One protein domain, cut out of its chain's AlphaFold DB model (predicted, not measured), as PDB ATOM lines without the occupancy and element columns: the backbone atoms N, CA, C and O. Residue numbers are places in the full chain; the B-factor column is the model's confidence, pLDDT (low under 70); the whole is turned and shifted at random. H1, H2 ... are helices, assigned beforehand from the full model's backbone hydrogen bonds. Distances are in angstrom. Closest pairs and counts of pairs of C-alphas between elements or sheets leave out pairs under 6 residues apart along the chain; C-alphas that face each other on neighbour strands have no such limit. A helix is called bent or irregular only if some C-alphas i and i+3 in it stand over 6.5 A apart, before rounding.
ATOM      1  N   ASP A 569      24.246  42.273 -39.035       91.56
ATOM      2  CA  ASP A 569      24.152  40.809 -39.065       91.56
ATOM      3  C   ASP A 569      25.332  40.120 -38.385       91.56
ATOM      4  O   ASP A 569      25.122  39.148 -37.657       91.56
ATOM      5  N   GLN A 570      26.556  40.623 -38.575       89.88
ATOM      6  CA  GLN A 570      27.726  40.052 -37.910       89.88
ATOM      7  C   GLN A 570      27.661  40.284 -36.397       89.88
ATOM      8  O   GLN A 570      27.776  39.326 -35.644       89.88
ATOM      9  N   ALA A 571      27.364  41.507 -35.951       92.62
ATOM     10  CA  ALA A 571      27.241  41.822 -34.526       92.62
ATOM     11  C   ALA A 571      26.100  41.044 -33.844       92.62
ATOM     12  O   ALA A 571      26.245  40.560 -32.724       92.62
ATOM     13  N   LEU A 572      24.966  40.865 -34.531       94.50
ATOM     14  CA  LEU A 572      23.878  40.007 -34.065       94.50
ATOM     15  C   LEU A 572      24.325  38.542 -34.002       94.50
ATOM     16  O   LEU A 572      24.069  37.877 -33.000       94.50
ATOM     17  N   THR A 573      25.013  38.045 -35.033       91.88
ATOM     18  CA  THR A 573      25.555  36.676 -35.062       91.88
ATOM     19  C   THR A 573      26.533  36.448 -33.919       91.88
ATOM     20  O   THR A 573      26.425  35.432 -33.238       91.88
ATOM     21  N   ASP A 574      27.425  37.397 -33.652       90.88
ATOM     22  CA  ASP A 574      28.383  37.326 -32.551       90.88
ATOM     23  C   ASP A 574      27.676  37.266 -31.189       90.88
ATOM     24  O   ASP A 574      28.151  36.582 -30.284       90.88
ATOM     25  N   LEU A 575      26.501  37.895 -31.053       94.06
ATOM     26  CA  LEU A 575      25.673  37.776 -29.854       94.06
ATOM     27  C   LEU A 575      25.016  36.395 -29.712       94.06
ATOM     28  O   LEU A 575      25.051  35.846 -28.616       94.06
ATOM     29  N   TYR A 576      24.391  35.818 -30.748       90.81
ATOM     30  CA  TYR A 576      23.597  34.579 -30.587       90.81
ATOM     31  C   TYR A 576      24.285  33.279 -31.020       90.81
ATOM     32  O   TYR A 576      23.715  32.201 -30.811       90.81
ATOM     33  N   ALA A 577      25.458  33.336 -31.653       82.62
ATOM     34  CA  ALA A 577      26.138  32.148 -32.149       82.62
ATOM     35  C   ALA A 577      26.356  31.143 -31.011       82.62
ATOM     36  O   ALA A 577      26.985  31.436 -30.001       82.62
ATOM     37  N   THR A 578      25.868  29.914 -31.194       67.50
ATOM     38  CA  THR A 578      25.907  28.858 -30.167       67.50
ATOM     39  C   THR A 578      27.321  28.403 -29.799       67.50
ATOM     40  O   THR A 578      27.496  27.670 -28.830       67.50
ATOM     41  N   SER A 579      28.324  28.807 -30.581       69.12
ATOM     42  CA  SER A 579      29.747  28.599 -30.308       69.12
ATOM     43  C   SER A 579      30.374  29.688 -29.436       69.12
ATOM     44  O   SER A 579      31.513  29.513 -29.009       69.12
ATOM     45  N   VAL A 580      29.678  30.805 -29.210       70.56
ATOM     46  CA  VAL A 580      30.145  31.911 -28.374       70.56
ATOM     47  C   VAL A 580      29.560  31.718 -26.979       70.56
ATOM     48  O   VAL A 580      28.403  32.043 -26.711       70.56
ATOM     49  N   ASP A 581      30.368  31.129 -26.099       77.31
ATOM     50  CA  ASP A 581      30.112  31.153 -24.664       77.31
ATOM     51  C   ASP A 581      30.798  32.397 -24.100       77.31
ATOM     52  O   ASP A 581      32.031  32.480 -24.051       77.31
ATOM     53  N   PHE A 582      30.005  33.412 -23.761       86.81
ATOM     54  CA  PHE A 582      30.526  34.587 -23.082       86.81
ATOM     55  C   PHE A 582      30.831  34.184 -21.638       86.81
ATOM     56  O   PHE A 582      29.966  34.270 -20.782       86.81
ATOM     57  N   GLU A 583      32.048  33.716 -21.355       88.50
ATOM     58  CA  GLU A 583      32.508  33.478 -19.973       88.50
ATOM     59  C   GLU A 583      33.031  34.770 -19.305       88.50
ATOM     60  O   GLU A 583      33.213  34.822 -18.086       88.50
ATOM     61  N   ASP A 584      33.260  35.821 -20.099       91.06
ATOM     62  CA  ASP A 584      33.823  37.108 -19.688       91.06
ATOM     63  C   ASP A 584      32.783  38.243 -19.840       91.06
ATOM     64  O   ASP A 584      32.327  38.502 -20.962       91.06
ATOM     65  N   PRO A 585      32.412  38.955 -18.752       94.06
ATOM     66  CA  PRO A 585      31.516  40.109 -18.821       94.06
ATOM     67  C   PRO A 585      31.993  41.211 -19.775       94.06
ATOM     68  O   PRO A 585      31.160  41.901 -20.362       94.06
ATOM     69  N   ASP A 586      33.310  41.408 -19.914       94.69
ATOM     70  CA  ASP A 586      33.862  42.441 -20.796       94.69
ATOM     71  C   ASP A 586      33.677  42.075 -22.277       94.69
ATOM     72  O   ASP A 586      33.329  42.946 -23.073       94.69
ATOM     73  N   ALA A 587      33.783  40.791 -22.634       93.06
ATOM     74  CA  ALA A 587      33.546  40.319 -24.001       93.06
ATOM     75  C   ALA A 587      32.076  40.477 -24.430       93.06
ATOM     76  O   ALA A 587      31.796  40.914 -25.547       93.06
ATOM     77  N   LEU A 588      31.121  40.168 -23.542       95.31
ATOM     78  CA  LEU A 588      29.699  40.403 -23.827       95.31
ATOM     79  C   LEU A 588      29.385  41.899 -23.922       95.31
ATOM     80  O   LEU A 588      28.611  42.312 -24.784       95.31
ATOM     81  N   LEU A 589      29.969  42.716 -23.039       95.94
ATOM     82  CA  LEU A 589      29.798  44.165 -23.094       95.94
ATOM     83  C   LEU A 589      30.307  44.731 -24.426       95.94
ATOM     84  O   LEU A 589      29.604  45.533 -25.032       95.94
ATOM     85  N   GLU A 590      31.477  44.295 -24.896       94.56
ATOM     86  CA  GLU A 590      32.027  44.694 -26.195       94.56
ATOM     87  C   GLU A 590      31.088  44.310 -27.349       94.56
ATOM     88  O   GLU A 590      30.763  45.161 -28.178       94.56
ATOM     89  N   ALA A 591      30.560  43.080 -27.353       94.50
ATOM     90  CA  ALA A 591      29.591  42.632 -28.357       94.50
ATOM     91  C   ALA A 591      28.289  43.459 -28.333       94.50
ATOM     92  O   ALA A 591      27.784  43.864 -29.380       94.50
ATOM     93  N   LEU A 592      27.761  43.775 -27.145       96.25
ATOM     94  CA  LEU A 592      26.586  44.641 -26.979       96.25
ATOM     95  C   LEU A 592      26.854  46.095 -27.405       96.25
ATOM     96  O   LEU A 592      25.929  46.807 -27.787       96.25
ATOM     97  N   GLN A 593      28.105  46.549 -27.334       95.44
ATOM     98  CA  GLN A 593      28.527  47.889 -27.745       95.44
ATOM     99  C   GLN A 593      28.940  47.973 -29.219       95.44
ATOM    100  O   GLN A 593      29.403  49.031 -29.657       95.44
ATOM    101  N   ALA A 594      28.749  46.904 -30.002       93.88
ATOM    102  CA  ALA A 594      28.986  46.933 -31.436       93.88
ATOM    103  C   ALA A 594      28.221  48.097 -32.087       93.88
ATOM    104  O   ALA A 594      27.009  48.261 -31.919       93.88
ATOM    105  N   LYS A 595      28.949  48.926 -32.841       91.81
ATOM    106  CA  LYS A 595      28.455  50.209 -33.371       91.81
ATOM    107  C   LYS A 595      27.222  50.060 -34.265       91.81
ATOM    108  O   LYS A 595      26.376  50.947 -34.275       91.81
ATOM    109  N   THR A 596      27.112  48.940 -34.977       93.00
ATOM    110  CA  THR A 596      25.982  48.615 -35.860       93.00
ATOM    111  C   THR A 596      24.699  48.268 -35.099       93.00
ATOM    112  O   THR A 596      23.618  48.387 -35.665       93.00
ATOM    113  N   LEU A 597      24.781  47.885 -33.816       93.38
ATOM    114  CA  LEU A 597      23.604  47.581 -32.992       93.38
ATOM    115  C   LEU A 597      22.976  48.831 -32.368       93.38
ATOM    116  O   LEU A 597      21.782  48.830 -32.084       93.38
ATOM    117  N   ASN A 598      23.771  49.884 -32.137       92.06
ATOM    118  CA  ASN A 598      23.329  51.152 -31.542       92.06
ATOM    119  C   ASN A 598      22.492  50.976 -30.251       92.06
ATOM    120  O   ASN A 598      21.459  51.622 -30.054       92.06
ATOM    121  N   LEU A 599      22.924  50.066 -29.375       95.69
ATOM    122  CA  LEU A 599      22.237  49.766 -28.122       95.69
ATOM    123  C   LEU A 599      22.593  50.778 -27.024       95.69
ATOM    124  O   LEU A 599      23.744  51.184 -26.856       95.69
ATOM    125  N   ASN A 600      21.609  51.115 -26.196       96.50
ATOM    126  CA  ASN A 600      21.806  51.814 -24.932       96.50
ATOM    127  C   ASN A 600      22.211  50.799 -23.861       96.50
ATOM    128  O   ASN A 600      21.351  50.177 -23.236       96.50
ATOM    129  N   VAL A 601      23.519  50.631 -23.677       97.25
ATOM    130  CA  VAL A 601      24.116  49.676 -22.734       97.25
ATOM    131  C   VAL A 601      24.760  50.433 -21.576       97.25
ATOM    132  O   VAL A 601      25.480  51.408 -21.794       97.25
ATOM    133  N   THR A 602      24.538  49.980 -20.342       97.62
ATOM    134  CA  THR A 602      25.130  50.544 -19.123       97.62
ATOM    135  C   THR A 602      26.364  49.721 -18.715       97.62
ATOM    136  O   THR A 602      26.204  48.653 -18.124       97.62
ATOM    137  N   PRO A 603      27.615  50.188 -18.931       97.81
ATOM    138  CA  PRO A 603      28.818  49.372 -18.697       97.81
ATOM    139  C   PRO A 603      28.966  48.832 -17.269       97.81
ATOM    140  O   PRO A 603      29.499  47.746 -17.058       97.81
ATOM    141  N   ALA A 604      28.460  49.569 -16.274       97.75
ATOM    142  CA  ALA A 604      28.480  49.152 -14.871       97.75
ATOM    143  C   ALA A 604      27.655  47.878 -14.596       97.75
ATOM    144  O   ALA A 604      27.853  47.242 -13.565       97.75
ATOM    145  N   ASN A 605      26.760  47.500 -15.514       98.19
ATOM    146  CA  ASN A 605      25.874  46.347 -15.388       98.19
ATOM    147  C   ASN A 605      26.399  45.104 -16.127       98.19
ATOM    148  O   ASN A 605      25.670  44.122 -16.230       98.19
ATOM    149  N   LYS A 606      27.653  45.098 -16.609       97.75
ATOM    150  CA  LYS A 606      28.224  43.983 -17.391       97.75
ATOM    151  C   LYS A 606      28.080  42.603 -16.739       97.75
ATOM    152  O   LYS A 606      27.685  41.656 -17.409       97.75
ATOM    153  N   ASP A 607      28.284  42.498 -15.425       97.12
ATOM    154  CA  ASP A 607      28.122  41.230 -14.695       97.12
ATOM    155  C   ASP A 607      26.654  40.772 -14.668       97.12
ATOM    156  O   ASP A 607      26.349  39.579 -14.671       97.12
ATOM    157  N   ALA A 608      25.720  41.726 -14.651       97.88
ATOM    158  CA  ALA A 608      24.294  41.442 -14.704       97.88
ATOM    159  C   ALA A 608      23.857  41.021 -16.114       97.88
ATOM    160  O   ALA A 608      23.052  40.098 -16.221       97.88
ATOM    161  N   TYR A 609      24.408  41.633 -17.171       97.81
ATOM    162  CA  TYR A 609      24.202  41.172 -18.550       97.81
ATOM    163  C   TYR A 609      24.723  39.754 -18.730       97.81
ATOM    164  O   TYR A 609      24.010  38.922 -19.280       97.81
ATOM    165  N   LEU A 610      25.904  39.453 -18.177       96.25
ATOM    166  CA  LEU A 610      26.462  38.105 -18.197       96.25
ATOM    167  C   LEU A 610      25.513  37.093 -17.529       96.25
ATOM    168  O   LEU A 610      25.249  36.023 -18.077       96.25
ATOM    169  N   ALA A 611      24.936  37.442 -16.378       96.06
ATOM    170  CA  ALA A 611      23.966  36.586 -15.690       96.06
ATOM    171  C   ALA A 611      22.675  36.341 -16.502       96.06
ATOM    172  O   ALA A 611      22.017  35.318 -16.309       96.06
ATOM    173  N   ASP A 612      22.326  37.256 -17.410       96.62
ATOM    174  CA  ASP A 612      21.162  37.177 -18.297       96.62
ATOM    175  C   ASP A 612      21.547  36.845 -19.759       96.62
ATOM    176  O   ASP A 612      20.712  36.986 -20.658       96.62
ATOM    177  N   THR A 613      22.773  36.359 -20.013       95.44
ATOM    178  CA  THR A 613      23.306  36.108 -21.370       95.44
ATOM    179  C   THR A 613      22.342  35.297 -22.221       95.44
ATOM    180  O   THR A 613      22.007  35.712 -23.322       95.44
ATOM    181  N   THR A 614      21.793  34.192 -21.708       93.44
ATOM    182  CA  THR A 614      20.852  33.355 -22.473       93.44
ATOM    183  C   THR A 614      19.633  34.137 -22.980       93.44
ATOM    184  O   THR A 614      19.167  33.890 -24.095       93.44
ATOM    185  N   ALA A 615      19.116  35.092 -22.198       93.81
ATOM    186  CA  ALA A 615      17.995  35.933 -22.616       93.81
ATOM    187  C   ALA A 615      18.418  36.908 -23.726       93.81
ATOM    188  O   ALA A 615      17.701  37.051 -24.714       93.81
ATOM    189  N   ILE A 616      19.606  37.506 -23.602       96.06
ATOM    190  CA  ILE A 616      20.205  38.389 -24.613       96.06
ATOM    191  C   ILE A 616      20.465  37.634 -25.927       96.06
ATOM    192  O   ILE A 616      20.059  38.102 -26.988       96.06
ATOM    193  N   GLN A 617      21.054  36.436 -25.872       95.38
ATOM    194  CA  GLN A 617      21.296  35.595 -27.053       95.38
ATOM    195  C   GLN A 617      19.983  35.190 -27.733       95.38
ATOM    196  O   GLN A 617      19.856  35.248 -28.955       95.38
ATOM    197  N   THR A 618      18.971  34.820 -26.941       94.19
ATOM    198  CA  THR A 618      17.633  34.500 -27.462       94.19
ATOM    199  C   THR A 618      17.024  35.708 -28.165       94.19
ATOM    200  O   THR A 618      16.482  35.571 -29.261       94.19
ATOM    201  N   ALA A 619      17.142  36.891 -27.564       95.62
ATOM    202  CA  ALA A 619      16.650  38.136 -28.130       95.62
ATOM    203  C   ALA A 619      17.347  38.486 -29.456       95.62
ATOM    204  O   ALA A 619      16.660  38.793 -30.428       95.62
ATOM    205  N   ALA A 620      18.673  38.332 -29.540       96.19
ATOM    206  CA  ALA A 620      19.451  38.549 -30.766       96.19
ATOM    207  C   ALA A 620      19.069  37.590 -31.910       96.19
ATOM    208  O   ALA A 620      19.229  37.926 -33.084       96.19
ATOM    209  N   ASN A 621      18.513  36.418 -31.586       95.00
ATOM    210  CA  ASN A 621      18.028  35.445 -32.566       95.00
ATOM    211  C   ASN A 621      16.507  35.520 -32.825       95.00
ATOM    212  O   ASN A 621      15.979  34.768 -33.645       95.00
ATOM    213  N   THR A 622      15.777  36.400 -32.136       94.12
ATOM    214  CA  THR A 622      14.314  36.510 -32.240       94.12
ATOM    215  C   THR A 622      13.937  37.775 -32.998       94.12
ATOM    216  O   THR A 622      14.363  38.863 -32.637       94.12
ATOM    217  N   GLY A 623      13.101  37.657 -34.028       93.31
ATOM    218  CA  GLY A 623      12.671  38.785 -34.862       93.31
ATOM    219  C   GLY A 623      12.659  38.416 -36.343       93.31
ATOM    220  O   GLY A 623      13.339  37.474 -36.751       93.31
ATOM    221  N   ALA A 624      11.856  39.125 -37.136       94.44
ATOM    222  CA  ALA A 624      11.741  38.869 -38.575       94.44
ATOM    223  C   ALA A 624      12.941  39.413 -39.369       94.44
ATOM    224  O   ALA A 624      13.317  38.837 -40.386       94.44
ATOM    225  N   ASP A 625      13.550  40.489 -38.876       94.50
ATOM    226  CA  ASP A 625      14.648  41.227 -39.494       94.50
ATOM    227  C   ASP A 625      15.631  41.731 -38.418       94.50
ATOM    228  O   ASP A 625      15.467  41.474 -37.219       94.50
ATOM    229  N   ALA A 626      16.697  42.403 -38.856       93.94
ATOM    230  CA  ALA A 626      17.722  42.942 -37.972       93.94
ATOM    231  C   ALA A 626      17.187  44.010 -37.004       93.94
ATOM    232  O   ALA A 626      17.579  44.017 -35.837       93.94
ATOM    233  N   GLU A 627      16.272  44.873 -37.451       95.12
ATOM    234  CA  GLU A 627      15.692  45.936 -36.623       95.12
ATOM    235  C   GLU A 627      14.894  45.345 -35.452       95.12
ATOM    236  O   GLU A 627      15.112  45.709 -34.293       95.12
ATOM    237  N   ALA A 628      14.041  44.351 -35.722       95.81
ATOM    238  CA  ALA A 628      13.293  43.636 -34.693       95.81
ATOM    239  C   ALA A 628      14.217  42.899 -33.708       95.81
ATOM    240  O   ALA A 628      13.958  42.897 -32.502       95.81
ATOM    241  N   LYS A 629      15.308  42.295 -34.197       96.69
ATOM    242  CA  LYS A 629      16.312  41.634 -33.347       96.69
ATOM    243  C   LYS A 629      17.024  42.631 -32.433       96.69
ATOM    244  O   LYS A 629      17.106  42.387 -31.233       96.69
ATOM    245  N   ILE A 630      17.472  43.773 -32.960       96.44
ATOM    246  CA  ILE A 630      18.092  44.848 -32.166       96.44
ATOM    247  C   ILE A 630      17.116  45.355 -31.098       96.44
ATOM    248  O   ILE A 630      17.494  45.471 -29.932       96.44
ATOM    249  N   ALA A 631      15.849  45.590 -31.454       96.81
ATOM    250  CA  ALA A 631      14.826  46.012 -30.501       96.81
ATOM    251  C   ALA A 631      14.619  44.982 -29.377       96.81
ATOM    252  O   ALA A 631      14.518  45.354 -28.205       96.81
ATOM    253  N   ASN A 632      14.622  43.688 -29.708       96.50
ATOM    254  CA  ASN A 632      14.536  42.617 -28.718       96.50
ATOM    255  C   ASN A 632      15.773  42.580 -27.808       96.50
ATOM    256  O   ASN A 632      15.627  42.439 -26.592       96.50
ATOM    257  N   VAL A 633      16.984  42.737 -28.357       97.56
ATOM    258  CA  VAL A 633      18.217  42.815 -27.552       97.56
ATOM    259  C   VAL A 633      18.167  44.021 -26.617       97.56
ATOM    260  O   VAL A 633      18.438  43.885 -25.424       97.56
ATOM    261  N   GLN A 634      17.738  45.185 -27.111       98.06
ATOM    262  CA  GLN A 634      17.568  46.379 -26.287       98.06
ATOM    263  C   GLN A 634      16.554  46.158 -25.159       98.06
ATOM    264  O   GLN A 634      16.757  46.636 -24.042       98.06
ATOM    265  N   ALA A 635      15.466  45.433 -25.421       97.38
ATOM    266  CA  ALA A 635      14.477  45.084 -24.410       97.38
ATOM    267  C   ALA A 635      15.083  44.182 -23.316       97.38
ATOM    268  O   ALA A 635      14.903  44.455 -22.129       97.38
ATOM    269  N   ALA A 636      15.891  43.185 -23.692       97.19
ATOM    270  CA  ALA A 636      16.617  42.345 -22.738       97.19
ATOM    271  C   ALA A 636      17.607  43.160 -21.880       97.19
ATOM    272  O   ALA A 636      17.599  43.036 -20.653       97.19
ATOM    273  N   VAL A 637      18.391  44.054 -22.499       98.19
ATOM    274  CA  VAL A 637      19.310  44.975 -21.801       98.19
ATOM    275  C   VAL A 637      18.551  45.873 -20.818       98.19
ATOM    276  O   VAL A 637      18.918  45.962 -19.646       98.19
ATOM    277  N   ASN A 638      17.436  46.474 -21.247       98.19
ATOM    278  CA  ASN A 638      16.600  47.331 -20.401       98.19
ATOM    279  C   ASN A 638      15.990  46.573 -19.211       98.19
ATOM    280  O   ASN A 638      15.870  47.134 -18.119       98.19
ATOM    281  N   ALA A 639      15.594  45.311 -19.403       97.88
ATOM    282  CA  ALA A 639      15.085  44.468 -18.327       97.88
ATOM    283  C   ALA A 639      16.178  44.197 -17.284       97.88
ATOM    284  O   ALA A 639      15.944  44.376 -16.086       97.88
ATOM    285  N   THR A 640      17.392  43.860 -17.724       98.25
ATOM    286  CA  THR A 640      18.533  43.667 -16.821       98.25
ATOM    287  C   THR A 640      18.889  44.952 -16.070       98.25
ATOM    288  O   THR A 640      19.058  44.916 -14.849       98.25
ATOM    289  N   ASP A 641      18.901  46.104 -16.742       98.38
ATOM    290  CA  ASP A 641      19.156  47.403 -16.105       98.38
ATOM    291  C   ASP A 641      18.109  47.735 -15.032       98.38
ATOM    292  O   ASP A 641      18.456  48.137 -13.916       98.38
ATOM    293  N   ALA A 642      16.827  47.502 -15.328       98.12
ATOM    294  CA  ALA A 642      15.743  47.688 -14.369       98.12
ATOM    295  C   ALA A 642      15.872  46.743 -13.161       98.12
ATOM    296  O   ALA A 642      15.641  47.163 -12.023       98.12
ATOM    297  N   ARG A 643      16.292  45.486 -13.366       98.31
ATOM    298  CA  ARG A 643      16.568  44.539 -12.271       98.31
ATOM    299  C   ARG A 643      17.715  45.020 -11.382       98.31
ATOM    300  O   ARG A 643      17.590  44.972 -10.156       98.31
ATOM    301  N   VAL A 644      18.816  45.494 -11.965       98.31
ATOM    302  CA  VAL A 644      19.958  46.020 -11.197       98.31
ATOM    303  C   VAL A 644      19.535  47.237 -10.369       98.31
ATOM    304  O   VAL A 644      19.811  47.293  -9.167       98.31
ATOM    305  N   ALA A 645      18.790  48.170 -10.966       98.19
ATOM    306  CA  ALA A 645      18.258  49.332 -10.257       98.19
ATOM    307  C   ALA A 645      17.279  48.936  -9.134       98.19
ATOM    308  O   ALA A 645      17.336  49.488  -8.031       98.19
ATOM    309  N   LEU A 646      16.425  47.932  -9.366       98.44
ATOM    310  CA  LEU A 646      15.522  47.382  -8.354       98.44
ATOM    311  C   LEU A 646      16.286  46.765  -7.179       98.44
ATOM    312  O   LEU A 646      15.915  46.977  -6.022       98.44
ATOM    313  N   ASN A 647      17.374  46.041  -7.447       98.25
ATOM    314  CA  ASN A 647      18.211  45.457  -6.400       98.25
ATOM    315  C   ASN A 647      18.788  46.533  -5.465       98.25
ATOM    316  O   ASN A 647      18.877  46.300  -4.256       98.25
ATOM    317  N   ALA A 648      19.075  47.730  -5.983       97.56
ATOM    318  CA  ALA A 648      19.516  48.883  -5.197       97.56
ATOM    319  C   ALA A 648      18.373  49.643  -4.487       97.56
ATOM    320  O   ALA A 648      18.622  50.390  -3.539       97.56
ATOM    321  N   ALA A 649      17.117  49.461  -4.903       98.31
ATOM    322  CA  ALA A 649      15.977  50.165  -4.329       98.31
ATOM    323  C   ALA A 649      15.652  49.693  -2.896       98.31
ATOM    324  O   ALA A 649      15.680  48.500  -2.578       98.31
ATOM    325  N   THR A 650      15.309  50.652  -2.030       97.69
ATOM    326  CA  THR A 650      15.022  50.445  -0.594       97.69
ATOM    327  C   THR A 650      13.621  50.895  -0.174       97.69
ATOM    328  O   THR A 650      13.291  50.858   1.008       97.69
ATOM    329  N   THR A 651      12.791  51.339  -1.123       98.12
ATOM    330  CA  THR A 651      11.425  51.818  -0.858       98.12
ATOM    331  C   THR A 651      10.440  51.249  -1.873       98.12
ATOM    332  O   THR A 651      10.790  51.089  -3.043       98.12
ATOM    333  N   ASP A 652       9.190  51.030  -1.459       97.81
ATOM    334  CA  ASP A 652       8.114  50.503  -2.314       97.81
ATOM    335  C   ASP A 652       7.924  51.332  -3.591       97.81
ATOM    336  O   ASP A 652       7.680  50.795  -4.667       97.81
ATOM    337  N   THR A 653       8.059  52.660  -3.496       98.19
ATOM    338  CA  THR A 653       7.889  53.555  -4.653       98.19
ATOM    339  C   THR A 653       9.020  53.391  -5.666       98.19
ATOM    340  O   THR A 653       8.747  53.346  -6.866       98.19
ATOM    341  N   ALA A 654      10.270  53.283  -5.203       98.38
ATOM    342  CA  ALA A 654      11.411  53.032  -6.079       98.38
ATOM    343  C   ALA A 654      11.310  51.640  -6.720       98.38
ATOM    344  O   ALA A 654      11.421  51.525  -7.939       98.38
ATOM    345  N   VAL A 655      10.977  50.609  -5.933       98.56
ATOM    346  CA  VAL A 655      10.765  49.242  -6.438       98.56
ATOM    347  C   VAL A 655       9.637  49.204  -7.466       98.56
ATOM    348  O   VAL A 655       9.822  48.643  -8.535       98.56
ATOM    349  N   ARG A 656       8.495  49.857  -7.221       98.31
ATOM    350  CA  ARG A 656       7.384  49.924  -8.187       98.31
ATOM    351  C   ARG A 656       7.823  50.524  -9.523       98.31
ATOM    352  O   ARG A 656       7.394  50.048 -10.576       98.31
ATOM    353  N   THR A 657       8.620  51.592  -9.484       98.25
ATOM    354  CA  THR A 657       9.127  52.258 -10.691       98.25
ATOM    355  C   THR A 657       9.987  51.299 -11.508       98.25
ATOM    356  O   THR A 657       9.709  51.103 -12.690       98.25
ATOM    357  N   GLU A 658      10.957  50.640 -10.874       98.44
ATOM    358  CA  GLU A 658      11.845  49.697 -11.561       98.44
ATOM    359  C   GLU A 658      11.124  48.410 -11.988       98.44
ATOM    360  O   GLU A 658      11.332  47.947 -13.102       98.44
ATOM    361  N   LEU A 659      10.174  47.896 -11.199       98.06
ATOM    362  CA  LEU A 659       9.296  46.790 -11.604       98.06
ATOM    363  C   LEU A 659       8.496  47.123 -12.860       98.06
ATOM    364  O   LEU A 659       8.316  46.283 -13.734       98.06
ATOM    365  N   THR A 660       7.995  48.354 -12.960       97.31
ATOM    366  CA  THR A 660       7.229  48.774 -14.137       97.31
ATOM    367  C   THR A 660       8.118  48.808 -15.375       97.31
ATOM    368  O   THR A 660       7.707  48.295 -16.411       97.31
ATOM    369  N   LYS A 661       9.343  49.342 -15.266       97.25
ATOM    370  CA  LYS A 661      10.324  49.307 -16.361       97.25
ATOM    371  C   LYS A 661      10.694  47.873 -16.740       97.25
ATOM    372  O   LYS A 661      10.662  47.539 -17.918       97.25
ATOM    373  N   PHE A 662      10.971  47.028 -15.744       97.94
ATOM    374  CA  PHE A 662      11.308  45.619 -15.928       97.94
ATOM    375  C   PHE A 662      10.220  44.872 -16.700       97.94
ATOM    376  O   PHE A 662      10.509  44.247 -17.710       97.94
ATOM    377  N   VAL A 663       8.957  44.970 -16.272       96.31
ATOM    378  CA  VAL A 663       7.849  44.243 -16.913       96.31
ATOM    379  C   VAL A 663       7.577  44.745 -18.334       96.31
ATOM    380  O   VAL A 663       7.239  43.941 -19.196       96.31
ATOM    381  N   VAL A 664       7.750  46.047 -18.597       94.88
ATOM    382  CA  VAL A 664       7.642  46.606 -19.957       94.88
ATOM    383  C   VAL A 664       8.761  46.080 -20.860       94.88
ATOM    384  O   VAL A 664       8.503  45.731 -22.007       94.88
ATOM    385  N   ALA A 665       9.989  45.998 -20.347       95.12
ATOM    386  CA  ALA A 665      11.150  45.538 -21.102       95.12
ATOM    387  C   ALA A 665      11.191  44.007 -21.285       95.12
ATOM    388  O   ALA A 665      11.648  43.517 -22.307       95.12
ATOM    389  N   ASN A 666      10.667  43.234 -20.331       91.50
ATOM    390  CA  ASN A 666      10.719  41.767 -20.327       91.50
ATOM    391  C   ASN A 666       9.507  41.092 -21.021       91.50
ATOM    392  O   ASN A 666       9.150  39.965 -20.678       91.50
ATOM    393  N   GLY A 667       8.839  41.794 -21.948       75.38
ATOM    394  CA  GLY A 667       7.870  41.252 -22.919       75.38
ATOM    395  C   GLY A 667       6.758  40.349 -22.364       75.38
ATOM    396  O   GLY A 667       6.847  39.130 -22.465       75.38
ATOM    397  N   ASP A 668       5.692  40.928 -21.803       76.88
ATOM    398  CA  ASP A 668       4.486  40.228 -21.307       76.88
ATOM    399  C   ASP A 668       4.715  39.080 -20.302       76.88
ATOM    400  O   ASP A 668       3.775  38.373 -19.948       76.88
ATOM    401  N   SER A 669       5.920  38.927 -19.740       82.00
ATOM    402  CA  SER A 669       6.233  37.877 -18.751       82.00
ATOM    403  C   SER A 669       5.400  37.961 -17.457       82.00
ATOM    404  O   SER A 669       5.308  36.991 -16.699       82.00
ATOM    405  N   ASN A 670       4.778  39.114 -17.183       93.25
ATOM    406  CA  ASN A 670       3.991  39.372 -15.973       93.25
ATOM    407  C   ASN A 670       2.677  40.123 -16.289       93.25
ATOM    408  O   ASN A 670       2.452  41.224 -15.766       93.25
ATOM    409  N   PRO A 671       1.763  39.553 -17.097       93.00
ATOM    410  CA  PRO A 671       0.587  40.279 -17.588       93.00
ATOM    411  C   PRO A 671      -0.366  40.649 -16.439       93.00
ATOM    412  O   PRO A 671      -1.000  41.705 -16.438       93.00
ATOM    413  N   SER A 672      -0.405  39.821 -15.391       95.44
ATOM    414  CA  SER A 672      -1.184  40.070 -14.178       95.44
ATOM    415  C   SER A 672      -0.719  41.315 -13.419       95.44
ATOM    416  O   SER A 672      -1.559  42.032 -12.885       95.44
ATOM    417  N   TYR A 673       0.589  41.611 -13.394       97.00
ATOM    418  CA  TYR A 673       1.116  42.829 -12.767       97.00
ATOM    419  C   TYR A 673       0.748  44.079 -13.572       97.00
ATOM    420  O   TYR A 673       0.333  45.087 -12.995       97.00
ATOM    421  N   VAL A 674       0.856  44.016 -14.907       96.19
ATOM    422  CA  VAL A 674       0.518  45.135 -15.808       96.19
ATOM    423  C   VAL A 674      -0.915  45.615 -15.579       96.19
ATOM    424  O   VAL A 674      -1.138  46.826 -15.496       96.19
ATOM    425  N   ASN A 675      -1.840  44.671 -15.382       95.25
ATOM    426  CA  ASN A 675      -3.271  44.911 -15.190       95.25
ATOM    427  C   ASN A 675      -3.663  45.411 -13.785       95.25
ATOM    428  O   ASN A 675      -4.834  45.705 -13.541       95.25
ATOM    429  N   LEU A 676      -2.719  45.526 -12.845       96.56
ATOM    430  CA  LEU A 676      -3.001  46.095 -11.528       96.56
ATOM    431  C   LEU A 676      -3.171  47.619 -11.587       96.56
ATOM    432  O   LEU A 676      -2.509  48.323 -12.354       96.56
ATOM    433  N   SER A 677      -4.004  48.147 -10.686       97.12
ATOM    434  CA  SER A 677      -4.079  49.589 -10.431       97.12
ATOM    435  C   SER A 677      -2.737  50.132  -9.924       97.12
ATOM    436  O   SER A 677      -1.906  49.380  -9.414       97.12
ATOM    437  N   ALA A 678      -2.527  51.450  -9.990       97.31
ATOM    438  CA  ALA A 678      -1.307  52.076  -9.466       97.31
ATOM    439  C   ALA A 678      -1.047  51.720  -7.988       97.31
ATOM    440  O   ALA A 678       0.097  51.463  -7.608       97.31
ATOM    441  N   GLN A 679      -2.113  51.638  -7.180       97.56
ATOM    442  CA  GLN A 679      -2.016  51.188  -5.792       97.56
ATOM    443  C   GLN A 679      -1.703  49.692  -5.700       97.56
ATOM    444  O   GLN A 679      -0.870  49.296  -4.895       97.56
ATOM    445  N   GLY A 680      -2.315  48.858  -6.545       97.94
ATOM    446  CA  GLY A 680      -2.009  47.429  -6.590       97.94
ATOM    447  C   GLY A 680      -0.549  47.150  -6.956       97.94
ATOM    448  O   GLY A 680       0.085  46.318  -6.314       97.94
ATOM    449  N   LYS A 681       0.009  47.893  -7.920       98.25
ATOM    450  CA  LYS A 681       1.432  47.830  -8.289       98.25
ATOM    451  C   LYS A 681       2.340  48.243  -7.131       98.25
ATOM    452  O   LYS A 681       3.349  47.592  -6.894       98.25
ATOM    453  N   LEU A 682       1.973  49.294  -6.390       98.25
ATOM    454  CA  LEU A 682       2.714  49.722  -5.199       98.25
ATOM    455  C   LEU A 682       2.681  48.658  -4.089       98.25
ATOM    456  O   LEU A 682       3.694  48.404  -3.451       98.25
ATOM    457  N   GLU A 683       1.537  48.005  -3.891       98.19
ATOM    458  CA  GLU A 683       1.391  46.924  -2.910       98.19
ATOM    459  C   GLU A 683       2.224  45.695  -3.278       98.19
ATOM    460  O   GLU A 683       2.896  45.146  -2.411       98.19
ATOM    461  N   VAL A 684       2.230  45.290  -4.554       98.44
ATOM    462  CA  VAL A 684       3.124  44.222  -5.029       98.44
ATOM    463  C   VAL A 684       4.585  44.630  -4.867       98.44
ATOM    464  O   VAL A 684       5.377  43.821  -4.407       98.44
ATOM    465  N   ALA A 685       4.950  45.879  -5.162       98.50
ATOM    466  CA  ALA A 685       6.315  46.359  -4.968       98.50
ATOM    467  C   ALA A 685       6.782  46.265  -3.506       98.50
ATOM    468  O   ALA A 685       7.917  45.865  -3.263       98.50
ATOM    469  N   GLY A 686       5.913  46.584  -2.542       97.44
ATOM    470  CA  GLY A 686       6.220  46.406  -1.120       97.44
ATOM    471  C   GLY A 686       6.400  44.937  -0.723       97.44
ATOM    472  O   GLY A 686       7.282  44.625   0.070       97.44
ATOM    473  N   LEU A 687       5.614  44.027  -1.311       97.69
ATOM    474  CA  LEU A 687       5.773  42.583  -1.101       97.69
ATOM    475  C   LEU A 687       7.080  42.052  -1.713       97.69
ATOM    476  O   LEU A 687       7.840  41.381  -1.025       97.69
ATOM    477  N   VAL A 688       7.390  42.430  -2.958       98.38
ATOM    478  CA  VAL A 688       8.662  42.095  -3.624       98.38
ATOM    479  C   VAL A 688       9.845  42.632  -2.813       98.38
ATOM    480  O   VAL A 688      10.825  41.930  -2.608       98.38
ATOM    481  N   LEU A 689       9.761  43.862  -2.291       98.00
ATOM    482  CA  LEU A 689      10.821  44.430  -1.452       98.00
ATOM    483  C   LEU A 689      11.016  43.651  -0.144       98.00
ATOM    484  O   LEU A 689      12.153  43.486   0.292       98.00
ATOM    485  N   ALA A 690       9.925  43.197   0.480       95.81
ATOM    486  CA  ALA A 690       9.972  42.433   1.723       95.81
ATOM    487  C   ALA A 690      10.625  41.053   1.541       95.81
ATOM    488  O   ALA A 690      11.348  40.608   2.431       95.81
ATOM    489  N   GLU A 691      10.416  40.420   0.386       97.56
ATOM    490  CA  GLU A 691      10.973  39.106   0.037       97.56
ATOM    491  C   GLU A 691      12.286  39.198  -0.766       97.56
ATOM    492  O   GLU A 691      12.858  38.184  -1.171       97.56
ATOM    493  N   LYS A 692      12.814  40.412  -0.987       98.06
ATOM    494  CA  LYS A 692      14.047  40.621  -1.753       98.06
ATOM    495  C   LYS A 692      15.227  39.886  -1.099       98.06
ATOM    496  O   LYS A 692      15.572  40.198   0.047       98.06
ATOM    497  N   PRO A 693      15.923  38.982  -1.820       97.56
ATOM    498  CA  PRO A 693      17.100  38.310  -1.284       97.56
ATOM    499  C   PRO A 693      18.184  39.309  -0.868       97.56
ATOM    500  O   PRO A 693      18.337  40.365  -1.479       97.56
ATOM    501  N   ALA A 694      19.009  38.954   0.122       95.44
ATOM    502  CA  ALA A 694      20.077  39.840   0.604       95.44
ATOM    503  C   ALA A 694      21.093  40.216  -0.496       95.44
ATOM    504  O   ALA A 694      21.640  41.315  -0.479       95.44
ATOM    505  N   ALA A 695      21.317  39.315  -1.460       94.81
ATOM    506  CA  ALA A 695      22.160  39.542  -2.635       94.81
ATOM    507  C   ALA A 695      21.410  40.189  -3.821       94.81
ATOM    508  O   ALA A 695      22.008  40.429  -4.865       94.81
ATOM    509  N   GLY A 696      20.111  40.464  -3.676       97.31
ATOM    510  CA  GLY A 696      19.217  40.825  -4.775       97.31
ATOM    511  C   GLY A 696      18.810  39.627  -5.641       97.31
ATOM    512  O   GLY A 696      19.214  38.487  -5.406       97.31
ATOM    513  N   TYR A 697      17.988  39.886  -6.655       97.94
ATOM    514  CA  TYR A 697      17.608  38.886  -7.653       97.94
ATOM    515  C   TYR A 697      18.754  38.680  -8.640       97.94
ATOM    516  O   TYR A 697      19.221  39.653  -9.237       97.94
ATOM    517  N   ALA A 698      19.190  37.430  -8.816       96.94
ATOM    518  CA  ALA A 698      20.370  37.081  -9.611       96.94
ATOM    519  C   ALA A 698      20.157  37.177 -11.133       96.94
ATOM    520  O   ALA A 698      21.101  37.523 -11.839       96.94
ATOM    521  N   THR A 699      18.936  36.931 -11.619       97.75
ATOM    522  CA  THR A 699      18.572  36.946 -13.051       97.75
ATOM    523  C   THR A 699      17.197  37.577 -13.267       97.75
ATOM    524  O   THR A 699      16.398  37.692 -12.327       97.75
ATOM    525  N   ASN A 700      16.892  37.951 -14.508       96.88
ATOM    526  CA  ASN A 700      15.577  38.452 -14.912       96.88
ATOM    527  C   ASN A 700      14.478  37.410 -14.655       96.88
ATOM    528  O   ASN A 700      13.409  37.756 -14.158       96.88
TER     529      ASN A 700
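AT A GLANCE: This is residues 569 to 700 of the 791 residues of an uncharacterized protein of Sporosarcina sp. P3 (UniProt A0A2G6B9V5). One long helix, H5, runs through the middle, with H1, H3 and H4 packed on it and H2 beyond them on H1 and H3. H6 folds back along H5, and H8 crosses H6, with short H7 near both. The printed part has 132 residues with eight named helices, H1 to H8 in chain order, and no named strand: the class is all helix. It is compact, with a radius of gyration of the C-alphas of 15.4 A and spans of 45 by 31 by 22 A.

HOW THE PARTS SIT: The hub is H5, residues 626 to 648, which touches four helices. H6, residues 652 to 665, forms a hairpin with it at a shallow tilt of 16 degrees, opposite ways; the closest C-alphas, of Ala 639 and Phe 662, are 4.6 A apart. H4, residues 613 to 620, forms another hairpin with H5, touching residues 629 to 637 alone, closest at the C-alphas of Ala 619 and Val 633, 5.0 A. H3, residues 603 to 611, touches H5 at residues 637 to 644 alone, about perpendicular at 82 degrees, with the C-alphas of Tyr 609 and Thr 640 closest at 6.4 A. H1, residues 569 to 576, touches H5 at residues 626 to 630 alone, with the C-alphas of Asp 569 and Ala 626 closest at 6.9 A. H2, residues 585 to 592, touches H3, with the C-alphas of Pro 585 and Lys 606 closest at 5.3 A. H8, residues 678 to 690, touches H6 about perpendicular at 77 degrees, with the C-alphas of Asp 652 and Gly 686 closest at 4.7 A. H7, residues 671 to 674, is close to H6 but not clearly touching, at 7.5 A between the C-alphas of Val 663 and Val 674. Every O i to N i+4 pair is within hydrogen-bond range in H1, H2, H4, H5, H6 and H8, against 3 of 5 in H3; H7 is too short for such a pair.

IN THESE COORDINATES: H5 is 33.4 A long, from C-alpha 626 at (17.722, 42.942, -37.972) to C-alpha 648 at (19.516, 48.883, -5.197). H6 is 19.7 A and H8 18.6 A long. H3 is irregular: C-alphas 604 and 607 are 7.9 A apart.

THE WHOLE: The two C-alphas farthest apart, of Ser 579 and Gln 679, are 46.0 A apart. The printed part has no cut, and no link between helices is long. Mean pLDDT of the printed part is 94.8; residues 578 to 579 are under 70.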